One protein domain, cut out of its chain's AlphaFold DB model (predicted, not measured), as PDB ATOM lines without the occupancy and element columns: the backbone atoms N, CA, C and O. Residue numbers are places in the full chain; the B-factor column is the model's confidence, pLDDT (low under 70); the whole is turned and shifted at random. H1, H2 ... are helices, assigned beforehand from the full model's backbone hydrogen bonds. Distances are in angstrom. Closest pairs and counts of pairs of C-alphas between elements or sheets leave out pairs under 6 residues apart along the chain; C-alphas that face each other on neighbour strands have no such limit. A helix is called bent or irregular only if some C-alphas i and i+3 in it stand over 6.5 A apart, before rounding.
ATOM      1  N   SER A  50     211.684 109.528 110.042       92.06
ATOM      2  CA  SER A  50     211.404 110.901 109.593       92.06
ATOM      3  C   SER A  50     210.387 111.624 110.474       92.06
ATOM      4  O   SER A  50     210.547 112.811 110.744       92.06
ATOM      5  N   ASN A  51     209.353 110.908 110.922       93.56
ATOM      6  CA  ASN A  51     208.299 111.470 111.758       93.56
ATOM      7  C   ASN A  51     208.790 111.606 113.199       93.56
ATOM      8  O   ASN A  51     208.569 112.641 113.809       93.56
ATOM      9  N   VAL A  52     209.550 110.622 113.695       92.75
ATOM     10  CA  VAL A  52     210.229 110.705 114.997       92.75
ATOM     11  C   VAL A  52     211.108 111.953 115.070       92.75
ATOM     12  O   VAL A  52     211.005 112.735 116.007       92.75
ATOM     13  N   THR A  53     211.963 112.173 114.068       92.50
ATOM     14  CA  THR A  53     212.848 113.342 114.024       92.50
ATOM     15  C   THR A  53     212.058 114.644 113.898       92.50
ATOM     16  O   THR A  53     212.465 115.654 114.463       92.50
ATOM     17  N   GLN A  54     210.926 114.644 113.189       94.44
ATOM     18  CA  GLN A  54     210.043 115.807 113.130       94.44
ATOM     19  C   GLN A  54     209.420 116.120 114.497       94.44
ATOM     20  O   GLN A  54     209.437 117.284 114.892       94.44
ATOM     21  N   ASP A  55     208.932 115.106 115.214       93.75
ATOM     22  CA  ASP A  55     208.352 115.252 116.551       93.75
ATOM     23  C   ASP A  55     209.417 115.755 117.548       93.75
ATOM     24  O   ASP A  55     209.180 116.716 118.275       93.75
ATOM     25  N   ILE A  56     210.636 115.197 117.515       94.12
ATOM     26  CA  ILE A  56     211.772 115.670 118.333       94.12
ATOM     27  C   ILE A  56     212.128 117.124 118.006       94.12
ATOM     28  O   ILE A  56     212.307 117.938 118.909       94.12
ATOM     29  N   ASN A  57     212.227 117.474 116.722       94.81
ATOM     30  CA  ASN A  57     212.541 118.843 116.320       94.81
ATOM     31  C   ASN A  57     211.436 119.821 116.742       94.81
ATOM     32  O   ASN A  57     211.756 120.939 117.129       94.81
ATOM     33  N   GLY A  58     210.162 119.417 116.688       94.44
ATOM     34  CA  GLY A  58     209.034 120.200 117.202       94.44
ATOM     35  C   GLY A  58     209.185 120.500 118.692       94.44
ATOM     36  O   GLY A  58     209.229 121.665 119.087       94.44
ATOM     37  N   LEU A  59     209.430 119.455 119.488       93.12
ATOM     38  CA  LEU A  59     209.698 119.564 120.922       93.12
ATOM     39  C   LEU A  59     210.865 120.513 121.229       93.12
ATOM     40  O   LEU A  59     210.741 121.383 122.090       93.12
ATOM     41  N   CYS A  60     211.978 120.381 120.506       93.19
ATOM     42  CA  CYS A  60     213.166 121.207 120.722       93.19
ATOM     43  C   CYS A  60     213.055 122.633 120.177       93.19
ATOM     44  O   CYS A  60     213.801 123.503 120.619       93.19
ATOM     45  N   MET A  61     212.151 122.901 119.232       92.50
ATOM     46  CA  MET A  61     211.842 124.271 118.807       92.50
ATOM     47  C   MET A  61     210.985 125.000 119.842       92.50
ATOM     48  O   MET A  61     211.187 126.194 120.060       92.50
ATOM     49  N   ASP A  62     210.042 124.296 120.471       89.56
ATOM     50  CA  ASP A  62     209.179 124.869 121.504       89.56
ATOM     51  C   ASP A  62     209.932 125.062 122.830       89.56
ATOM     52  O   ASP A  62     209.740 126.066 123.521       89.56
ATOM     53  N   MET A  63     210.791 124.104 123.193       88.94
ATOM     54  CA  MET A  63     211.581 124.117 124.424       88.94
ATOM     55  C   MET A  63     212.970 123.498 124.197       88.94
ATOM     56  O   MET A  63     213.197 122.310 124.423       88.94
ATOM     57  N   ASP A  64     213.928 124.329 123.797       91.44
ATOM     58  CA  ASP A  64     215.309 123.929 123.480       91.44
ATOM     59  C   ASP A  64     216.124 123.420 124.686       91.44
ATOM     60  O   ASP A  64     217.081 122.667 124.525       91.44
ATOM     61  N   PHE A  65     215.728 123.802 125.900       90.31
ATOM     62  CA  PHE A  65     216.406 123.497 127.162       90.31
ATOM     63  C   PHE A  65     216.067 122.118 127.762       90.31
ATOM     64  O   PHE A  65     216.567 121.778 128.840       90.31
ATOM     65  N   MET A  66     215.201 121.329 127.116       91.50
ATOM     66  CA  MET A  66     214.813 120.001 127.606       91.50
ATOM     67  C   MET A  66     215.966 118.988 127.497       91.50
ATOM     68  O   MET A  66     216.705 119.008 126.512       91.50
ATOM     69  N   PRO A  67     216.088 118.029 128.438       92.50
ATOM     70  CA  PRO A  67     217.164 117.041 128.419       92.50
ATOM     71  C   PRO A  67     217.177 116.172 127.150       92.50
ATOM     72  O   PRO A  67     218.255 115.802 126.691       92.50
ATOM     73  N   LEU A  68     216.017 115.905 126.530       93.00
ATOM     74  CA  LEU A  68     215.950 115.188 125.247       93.00
ATOM     75  C   LEU A  68     216.699 115.935 124.127       93.00
ATOM     76  O   LEU A  68     217.322 115.312 123.273       93.00
ATOM     77  N   CYS A  69     216.663 117.272 124.135       93.69
ATOM     78  CA  CYS A  69     217.281 118.111 123.111       93.69
ATOM     79  C   CYS A  69     218.799 118.137 123.270       93.69
ATOM     80  O   CYS A  69     219.526 118.091 122.277       93.69
ATOM     81  N   SER A  70     219.273 118.119 124.517       93.31
ATOM     82  CA  SER A  70     220.680 117.922 124.853       93.31
ATOM     83  C   SER A  70     221.185 116.578 124.326       93.31
ATOM     84  O   SER A  70     222.181 116.536 123.606       93.31
ATOM     85  N   VAL A  71     220.453 115.490 124.609       92.50
ATOM     86  CA  VAL A  71     220.787 114.142 124.124       92.50
ATOM     87  C   VAL A  71     220.787 114.097 122.596       92.50
ATOM     88  O   VAL A  71     221.738 113.598 121.999       92.50
ATOM     89  N   GLN A  72     219.771 114.669 121.940       93.44
ATOM     90  CA  GLN A  72     219.699 114.737 120.477       93.44
ATOM     91  C   GLN A  72     220.908 115.468 119.881       93.44
ATOM     92  O   GLN A  72     221.478 115.013 118.888       93.44
ATOM     93  N   LYS A  73     221.301 116.600 120.472       93.31
ATOM     94  CA  LYS A  73     222.443 117.395 120.018       93.31
ATOM     95  C   LYS A  73     223.753 116.609 120.114       93.31
ATOM     96  O   LYS A  73     224.535 116.656 119.168       93.31
ATOM     97  N   GLU A  74     223.955 115.866 121.198       92.31
ATOM     98  CA  GLU A  74     225.162 115.058 121.405       92.31
ATOM     99  C   GLU A  74     225.173 113.782 120.543       92.31
ATOM    100  O   GLU A  74     226.186 113.387 119.975       92.31
ATOM    101  N   CYS A  75     224.021 113.153 120.327       92.81
ATOM    102  CA  CYS A  75     223.930 112.041 119.380       92.81
ATOM    103  C   CYS A  75     224.219 112.486 117.938       92.81
ATOM    104  O   CYS A  75     224.861 111.754 117.181       92.81
ATOM    105  N   ASN A  76     223.797 113.703 117.574       93.00
ATOM    106  CA  ASN A  76     224.105 114.305 116.280       93.00
ATOM    107  C   ASN A  76     225.586 114.709 116.151       93.00
ATOM    108  O   ASN A  76     226.110 114.671 115.040       93.00
ATOM    109  N   SER A  77     226.265 115.101 117.238       91.50
ATOM    110  CA  SER A  77     227.697 115.451 117.202       91.50
ATOM    111  C   SER A  77     228.583 114.216 116.986       91.50
ATOM    112  O   SER A  77     229.592 114.306 116.289       91.50
ATOM    113  N   ILE A  78     228.181 113.064 117.536       88.62
ATOM    114  CA  ILE A  78     228.916 111.789 117.464       88.62
ATOM    115  C   ILE A  78     228.510 110.949 116.228       88.62
ATOM    116  O   ILE A  78     229.151 109.944 115.930       88.62
ATOM    117  N   ASP A  79     227.471 111.356 115.488       89.44
ATOM    118  CA  ASP A  79     226.891 110.623 114.343       89.44
ATOM    119  C   ASP A  79     226.515 109.166 114.698       89.44
ATOM    120  O   ASP A  79     226.798 108.207 113.976       89.44
ATOM    121  N   SER A  80     225.884 108.982 115.865       86.81
ATOM    122  CA  SER A  80     225.414 107.675 116.338       86.81
ATOM    123  C   SER A  80     223.893 107.587 116.277       86.81
ATOM    124  O   SER A  80     223.191 108.500 116.689       86.81
ATOM    125  N   GLN A  81     223.374 106.449 115.808       85.12
ATOM    126  CA  GLN A  81     221.933 106.150 115.753       85.12
ATOM    127  C   GLN A  81     221.581 104.855 116.499       85.12
ATOM    128  O   GLN A  81     220.600 104.181 116.188       85.12
ATOM    129  N   THR A  82     222.419 104.440 117.453       84.44
ATOM    130  CA  THR A  82     222.274 103.151 118.147       84.44
ATOM    131  C   THR A  82     222.079 103.326 119.648       84.44
ATOM    132  O   THR A  82     222.523 104.308 120.240       84.44
ATOM    133  N   GLY A  83     221.403 102.357 120.275       86.38
ATOM    134  CA  GLY A  83     221.139 102.374 121.715       86.38
ATOM    135  C   GLY A  83     220.348 103.615 122.128       86.38
ATOM    136  O   GLY A  83     219.260 103.843 121.607       86.38
ATOM    137  N   VAL A  84     220.931 104.410 123.027       88.62
ATOM    138  CA  VAL A  84     220.367 105.674 123.537       88.62
ATOM    139  C   VAL A  84     220.193 106.719 122.438       88.62
ATOM    140  O   VAL A  84     219.243 107.487 122.464       88.62
ATOM    141  N   CYS A  85     221.064 106.702 121.429       91.94
ATOM    142  CA  CYS A  85     220.991 107.629 120.306       91.94
ATOM    143  C   CYS A  85     220.015 107.199 119.207       91.94
ATOM    144  O   CYS A  85     219.952 107.817 118.146       91.94
ATOM    145  N   TYR A  86     219.255 106.122 119.418       92.00
ATOM    146  CA  TYR A  86     218.201 105.760 118.483       92.00
ATOM    147  C   TYR A  86     217.068 106.798 118.565       92.00
ATOM    148  O   TYR A  86     216.565 107.023 119.667       92.00
ATOM    149  N   PRO A  87     216.603 107.391 117.447       92.38
ATOM    150  CA  PRO A  87     215.641 108.496 117.479       92.38
ATOM    151  C   PRO A  87     214.386 108.207 118.310       92.38
ATOM    152  O   PRO A  87     213.934 109.056 119.067       92.38
ATOM    153  N   PHE A  88     213.838 106.990 118.240       93.12
ATOM    154  CA  PHE A  88     212.651 106.644 119.028       93.12
ATOM    155  C   PHE A  88     212.926 106.623 120.542       93.12
ATOM    156  O   PHE A  88     212.061 106.993 121.328       93.12
ATOM    157  N   SER A  89     214.142 106.237 120.947       92.69
ATOM    158  CA  SER A  89     214.582 106.273 122.348       92.69
ATOM    159  C   SER A  89     214.666 107.713 122.859       92.69
ATOM    160  O   SER A  89     214.205 107.995 123.958       92.69
ATOM    161  N   ILE A  90     215.181 108.628 122.031       93.06
ATOM    162  CA  ILE A  90     215.274 110.060 122.355       93.06
ATOM    163  C   ILE A  90     213.875 110.679 122.483       93.06
ATOM    164  O   ILE A  90     213.610 111.462 123.393       93.06
ATOM    165  N   LEU A  91     212.939 110.303 121.605       93.75
ATOM    166  CA  LEU A  91     211.545 110.740 121.726       93.75
ATOM    167  C   LEU A  91     210.899 110.216 123.022       93.75
ATOM    168  O   LEU A  91     210.174 110.953 123.696       93.75
ATOM    169  N   ALA A  92     211.198 108.969 123.402       92.12
ATOM    170  CA  ALA A  92     210.742 108.391 124.662       92.12
ATOM    171  C   ALA A  92     211.260 109.174 125.882       92.12
ATOM    172  O   ALA A  92     210.491 109.378 126.824       92.12
ATOM    173  N   ASP A  93     212.502 109.674 125.855       91.00
ATOM    174  CA  ASP A  93     213.098 110.460 126.950       91.00
ATOM    175  C   ASP A  93     212.248 111.678 127.338       91.00
ATOM    176  O   ASP A  93     212.027 111.941 128.523       91.00
ATOM    177  N   GLY A  94     211.707 112.393 126.348       90.75
ATOM    178  CA  GLY A  94     210.820 113.532 126.584       90.75
ATOM    179  C   GLY A  94     209.379 113.139 126.889       90.75
ATOM    180  O   GLY A  94     208.777 113.618 127.856       90.75
ATOM    181  N   CYS A  95     208.811 112.261 126.063       92.50
ATOM    182  CA  CYS A  95     207.375 112.006 126.070       92.50
ATOM    183  C   CYS A  95     206.928 111.018 127.151       92.50
ATOM    184  O   CYS A  95     205.783 111.082 127.588       92.50
ATOM    185  N   GLN A  96     207.800 110.122 127.623       89.81
ATOM    186  CA  GLN A  96     207.417 109.113 128.612       89.81
ATOM    187  C   GLN A  96     207.360 109.673 130.040       89.81
ATOM    188  O   GLN A  96     206.437 109.349 130.792       89.81
ATOM    189  N   TYR A  97     208.336 110.502 130.431       85.62
ATOM    190  CA  TYR A  97     208.505 110.910 131.832       85.62
ATOM    191  C   TYR A  97     208.554 112.420 132.074       85.62
ATOM    192  O   TYR A  97     208.143 112.842 133.162       85.62
ATOM    193  N   ASP A  98     209.015 113.229 131.119       86.62
ATOM    194  CA  ASP A  98     209.243 114.660 131.334       86.62
ATOM    195  C   ASP A  98     207.990 115.503 131.061       86.62
ATOM    196  O   ASP A  98     207.374 116.026 131.996       86.62
ATOM    197  N   MET A  99     207.552 115.561 129.798       86.75
ATOM    198  CA  MET A  99     206.416 116.377 129.357       86.75
ATOM    199  C   MET A  99     205.499 115.625 128.379       86.75
ATOM    200  O   MET A  99     205.371 116.007 127.215       86.75
ATOM    201  N   PRO A 100     204.759 114.604 128.852       89.81
ATOM    202  CA  PRO A 100     203.847 113.837 128.000       89.81
ATOM    203  C   PRO A 100     202.737 114.694 127.368       89.81
ATOM    204  O   PRO A 100     202.131 114.284 126.388       89.81
ATOM    205  N   GLY A 101     202.427 115.873 127.915       88.88
ATOM    206  CA  GLY A 101     201.324 116.719 127.447       88.88
ATOM    207  C   GLY A 101     201.607 117.555 126.195       88.88
ATOM    208  O   GLY A 101     200.698 118.243 125.732       88.88
ATOM    209  N   MET A 102     202.834 117.546 125.662       89.62
ATOM    210  CA  MET A 102     203.176 118.343 124.481       89.62
ATOM    211  C   MET A 102     202.535 117.775 123.212       89.62
ATOM    212  O   MET A 102     202.331 116.567 123.075       89.62
ATOM    213  N   LYS A 103     202.214 118.662 122.265       91.69
ATOM    214  CA  LYS A 103     201.523 118.302 121.020       91.69
ATOM    215  C   LYS A 103     202.290 117.237 120.234       91.69
ATOM    216  O   LYS A 103     201.685 116.266 119.783       91.69
ATOM    217  N   ASP A 104     203.602 117.398 120.133       92.31
ATOM    218  CA  ASP A 104     204.473 116.501 119.372       92.31
ATOM    219  C   ASP A 104     204.702 115.151 120.082       92.31
ATOM    220  O   ASP A 104     205.099 114.176 119.458       92.31
ATOM    221  N   CYS A 105     204.312 115.023 121.357       93.44
ATOM    222  CA  CYS A 105     204.234 113.734 122.052       93.44
ATOM    223  C   CYS A 105     202.923 112.973 121.797       93.44
ATOM    224  O   CYS A 105     202.790 111.822 122.216       93.44
ATOM    225  N   SER A 106     201.934 113.571 121.120       92.69
ATOM    226  CA  SER A 106     200.619 112.943 120.920       92.69
ATOM    227  C   SER A 106     200.718 111.608 120.179       92.69
ATOM    228  O   SER A 106     200.042 110.653 120.564       92.69
ATOM    229  N   ASN A 107     201.553 111.523 119.138       92.06
ATOM    230  CA  ASN A 107     201.740 110.289 118.367       92.06
ATOM    231  C   ASN A 107     202.382 109.200 119.230       92.06
ATOM    232  O   ASN A 107     201.880 108.078 119.280       92.06
ATOM    233  N   TYR A 108     203.444 109.555 119.960       92.31
ATOM    234  CA  TYR A 108     204.137 108.656 120.879       92.31
ATOM    235  C   TYR A 108     203.199 108.119 121.964       92.31
ATOM    236  O   TYR A 108     203.132 106.914 122.184       92.31
ATOM    237  N   ASN A 109     202.414 108.986 122.605       91.88
ATOM    238  CA  ASN A 109     201.502 108.589 123.680       91.88
ATOM    239  C   ASN A 109     200.380 107.664 123.204       91.88
ATOM    240  O   ASN A 109     199.945 106.785 123.948       91.88
ATOM    241  N   GLN A 110     199.891 107.868 121.979       90.06
ATOM    242  CA  GLN A 110     198.915 106.967 121.375       90.06
ATOM    243  C   GLN A 110     199.571 105.613 121.085       90.06
ATOM    244  O   GLN A 110     199.065 104.578 121.524       90.06
ATOM    245  N   LEU A 111     200.744 105.626 120.444       90.44
ATOM    246  CA  LEU A 111     201.481 104.425 120.062       90.44
ATOM    247  C   LEU A 111     201.944 103.597 121.267       90.44
ATOM    248  O   LEU A 111     201.852 102.375 121.229       90.44
ATOM    249  N   CYS A 112     202.406 104.240 122.338       90.94
ATOM    250  CA  CYS A 112     202.981 103.615 123.531       90.94
ATOM    251  C   CYS A 112     202.045 103.650 124.744       90.94
ATOM    252  O   CYS A 112     202.487 103.668 125.893       90.94
ATOM    253  N   SER A 113     200.735 103.647 124.499       88.00
ATOM    254  CA  SER A 113     199.744 103.486 125.562       88.00
ATOM    255  C   SER A 113     199.855 102.111 126.238       88.00
ATOM    256  O   SER A 113     200.296 101.134 125.633       88.00
ATOM    257  N   ASN A 114     199.385 101.993 127.485       84.56
ATOM    258  CA  ASN A 114     199.442 100.737 128.254       84.56
ATOM    259  C   ASN A 114     198.722  99.542 127.592       84.56
ATOM    260  O   ASN A 114     198.911  98.407 128.020       84.56
ATOM    261  N   THR A 115     197.855  99.786 126.608       85.88
ATOM    262  CA  THR A 115     197.121  98.742 125.874       85.88
ATOM    263  C   THR A 115     197.770  98.370 124.539       85.88
ATOM    264  O   THR A 115     197.316  97.423 123.899       85.88
ATOM    265  N   SER A 116     198.799  99.111 124.119       88.69
ATOM    266  CA  SER A 116     199.470  98.924 122.837       88.69
ATOM    267  C   SER A 116     200.196  97.586 122.759       88.69
ATOM    268  O   SER A 116     200.804  97.131 123.730       88.69
ATOM    269  N   VAL A 117     200.164  96.971 121.577       89.19
ATOM    270  CA  VAL A 117     200.916  95.741 121.282       89.19
ATOM    271  C   VAL A 117     202.230  96.007 120.538       89.19
ATOM    272  O   VAL A 117     202.947  95.061 120.211       89.19
ATOM    273  N   VAL A 118     202.551  97.277 120.261       89.56
ATOM    274  CA  VAL A 118     203.746  97.698 119.517       89.56
ATOM    275  C   VAL A 118     205.004  97.408 120.338       89.56
ATOM    276  O   VAL A 118     205.230  98.004 121.391       89.56
ATOM    277  N   LYS A 119     205.863  96.510 119.841       88.62
ATOM    278  CA  LYS A 119     207.086  96.106 120.555       88.62
ATOM    279  C   LYS A 119     208.107  97.226 120.703       88.62
ATOM    280  O   LYS A 119     208.814  97.247 121.711       88.62
ATOM    281  N   GLU A 120     208.161  98.161 119.754       88.44
ATOM    282  CA  GLU A 120     209.136  99.260 119.752       88.44
ATOM    283  C   GLU A 120     209.082 100.073 121.059       88.44
ATOM    284  O   GLU A 120     210.124 100.339 121.647       88.44
ATOM    285  N   CYS A 121     207.884 100.320 121.600       87.25
ATOM    286  CA  CYS A 121     207.674 101.000 122.883       87.25
ATOM    287  C   CYS A 121     208.269 100.263 124.094       87.25
ATOM    288  O   CYS A 121     208.608 100.879 125.102       87.25
ATOM    289  N   THR A 122     208.379  98.933 124.023       85.50
ATOM    290  CA  THR A 122     208.941  98.115 125.109       85.50
ATOM    291  C   THR A 122     210.431  97.843 124.934       85.50
ATOM    292  O   THR A 122     211.137  97.718 125.932       85.50
ATOM    293  N   GLU A 123     210.911  97.762 123.691       85.31
ATOM    294  CA  GLU A 123     212.308  97.466 123.354       85.31
ATOM    295  C   GLU A 123     213.191  98.723 123.351       85.31
ATOM    296  O   GLU A 123     214.391  98.639 123.618       85.31
ATOM    297  N   ARG A 124     212.612  99.890 123.048       82.88
ATOM    298  CA  ARG A 124     213.293 101.186 122.946       82.88
ATOM    299  C   ARG A 124     212.686 102.149 123.963       82.88
ATOM    300  O   ARG A 124     211.821 102.950 123.635       82.88
TER     301      ARG A 124
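This is residues 50 to 124 of the 371 residues of the protein "Copper transporter" of Cavenderia fasciculata (strain SH3) (UniProt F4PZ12). A helix in the middle, H3, has three other helices round it: H2 folds back along one side as a helical hairpin, H4 packs on another side nearly at right angles to H3, and H1 packs on both H3 and H4. The short H5 lies near H3 at the end of the printed part, after a loop whose residues 114 to 119 stick out from the body. The printed part has 75 residues with five named helices, H1 to H5 in chain order, and no named strand; its class is all helix. It is compact, with a radius of gyration of the C-alphas of 11.7 A and spans of 36 by 25 by 21 A.

Find C-alpha 50 at (211.404, 110.901, 109.593); from there H1, residues 50 to 62, runs 18.5 A to C-alpha 62. Next comes H2, residues 67 to 78, 16.9 A long. H3, residues 87 to 98, starts with C-alpha 87 at (215.641, 108.496, 117.479) and is 16.5 A long; it is neither bent nor irregular, but only just: C-alphas 94 and 97 are 6.3 A apart. H4, residues 103 to 111, is 13.9 A long and only just irregular, with C-alphas 104 and 107 6.9 A apart. Look last at H5, residues 120 to 123, which ends with C-alpha 123 at (212.308, 97.466, 123.354).

Begin at H3, the hub, which touches three helices. With residues 87 to 91 alone it touches residues 52 to 56 of H1, at a steep tilt of 42 degrees, the same way; the closest C-alphas, of Ile 56 and Leu 91, are 6.0 A apart. H2 touches H3 with residues 67 to 72 alone, at a shallow tilt of 20 degrees, opposite ways; the C-alphas of Leu 68 and Gly 94 come closest, at 5.6 A. H3 and H4 touch and stand about perpendicular, at 77 degrees, with the C-alphas of Cys 95 and Cys 105 closest at 5.4 A. H1 touches H4 with residues 55 to 59 alone, at a steep tilt of 39 degrees, opposite ways; look at the C-alphas of Asp 55 and Asp 104, the closest, 5.0 A apart. H1 and H2 are close but not clearly touching, with the C-alphas of Cys 60 and Cys 69 closest at 5.7 A. H5 touches no helix but is near H3, and H2 and H4 are apart. In H1 and H2 every O i to N i+4 pair is within hydrogen-bond range; in H3 6 of 8 are, in H4 3 of 5, and H5 is too short for such a pair.

The two C-alphas farthest apart, of Ser 77 and Thr 115, are 35.9 A from each other. The printed part has no cut; the links H1 to H2 and H3 to H4 are tight, H2 to H3 and H4 to H5 are short, and no link is long. The mean pLDDT of the printed part is 90.6, and no printed residue is under 70.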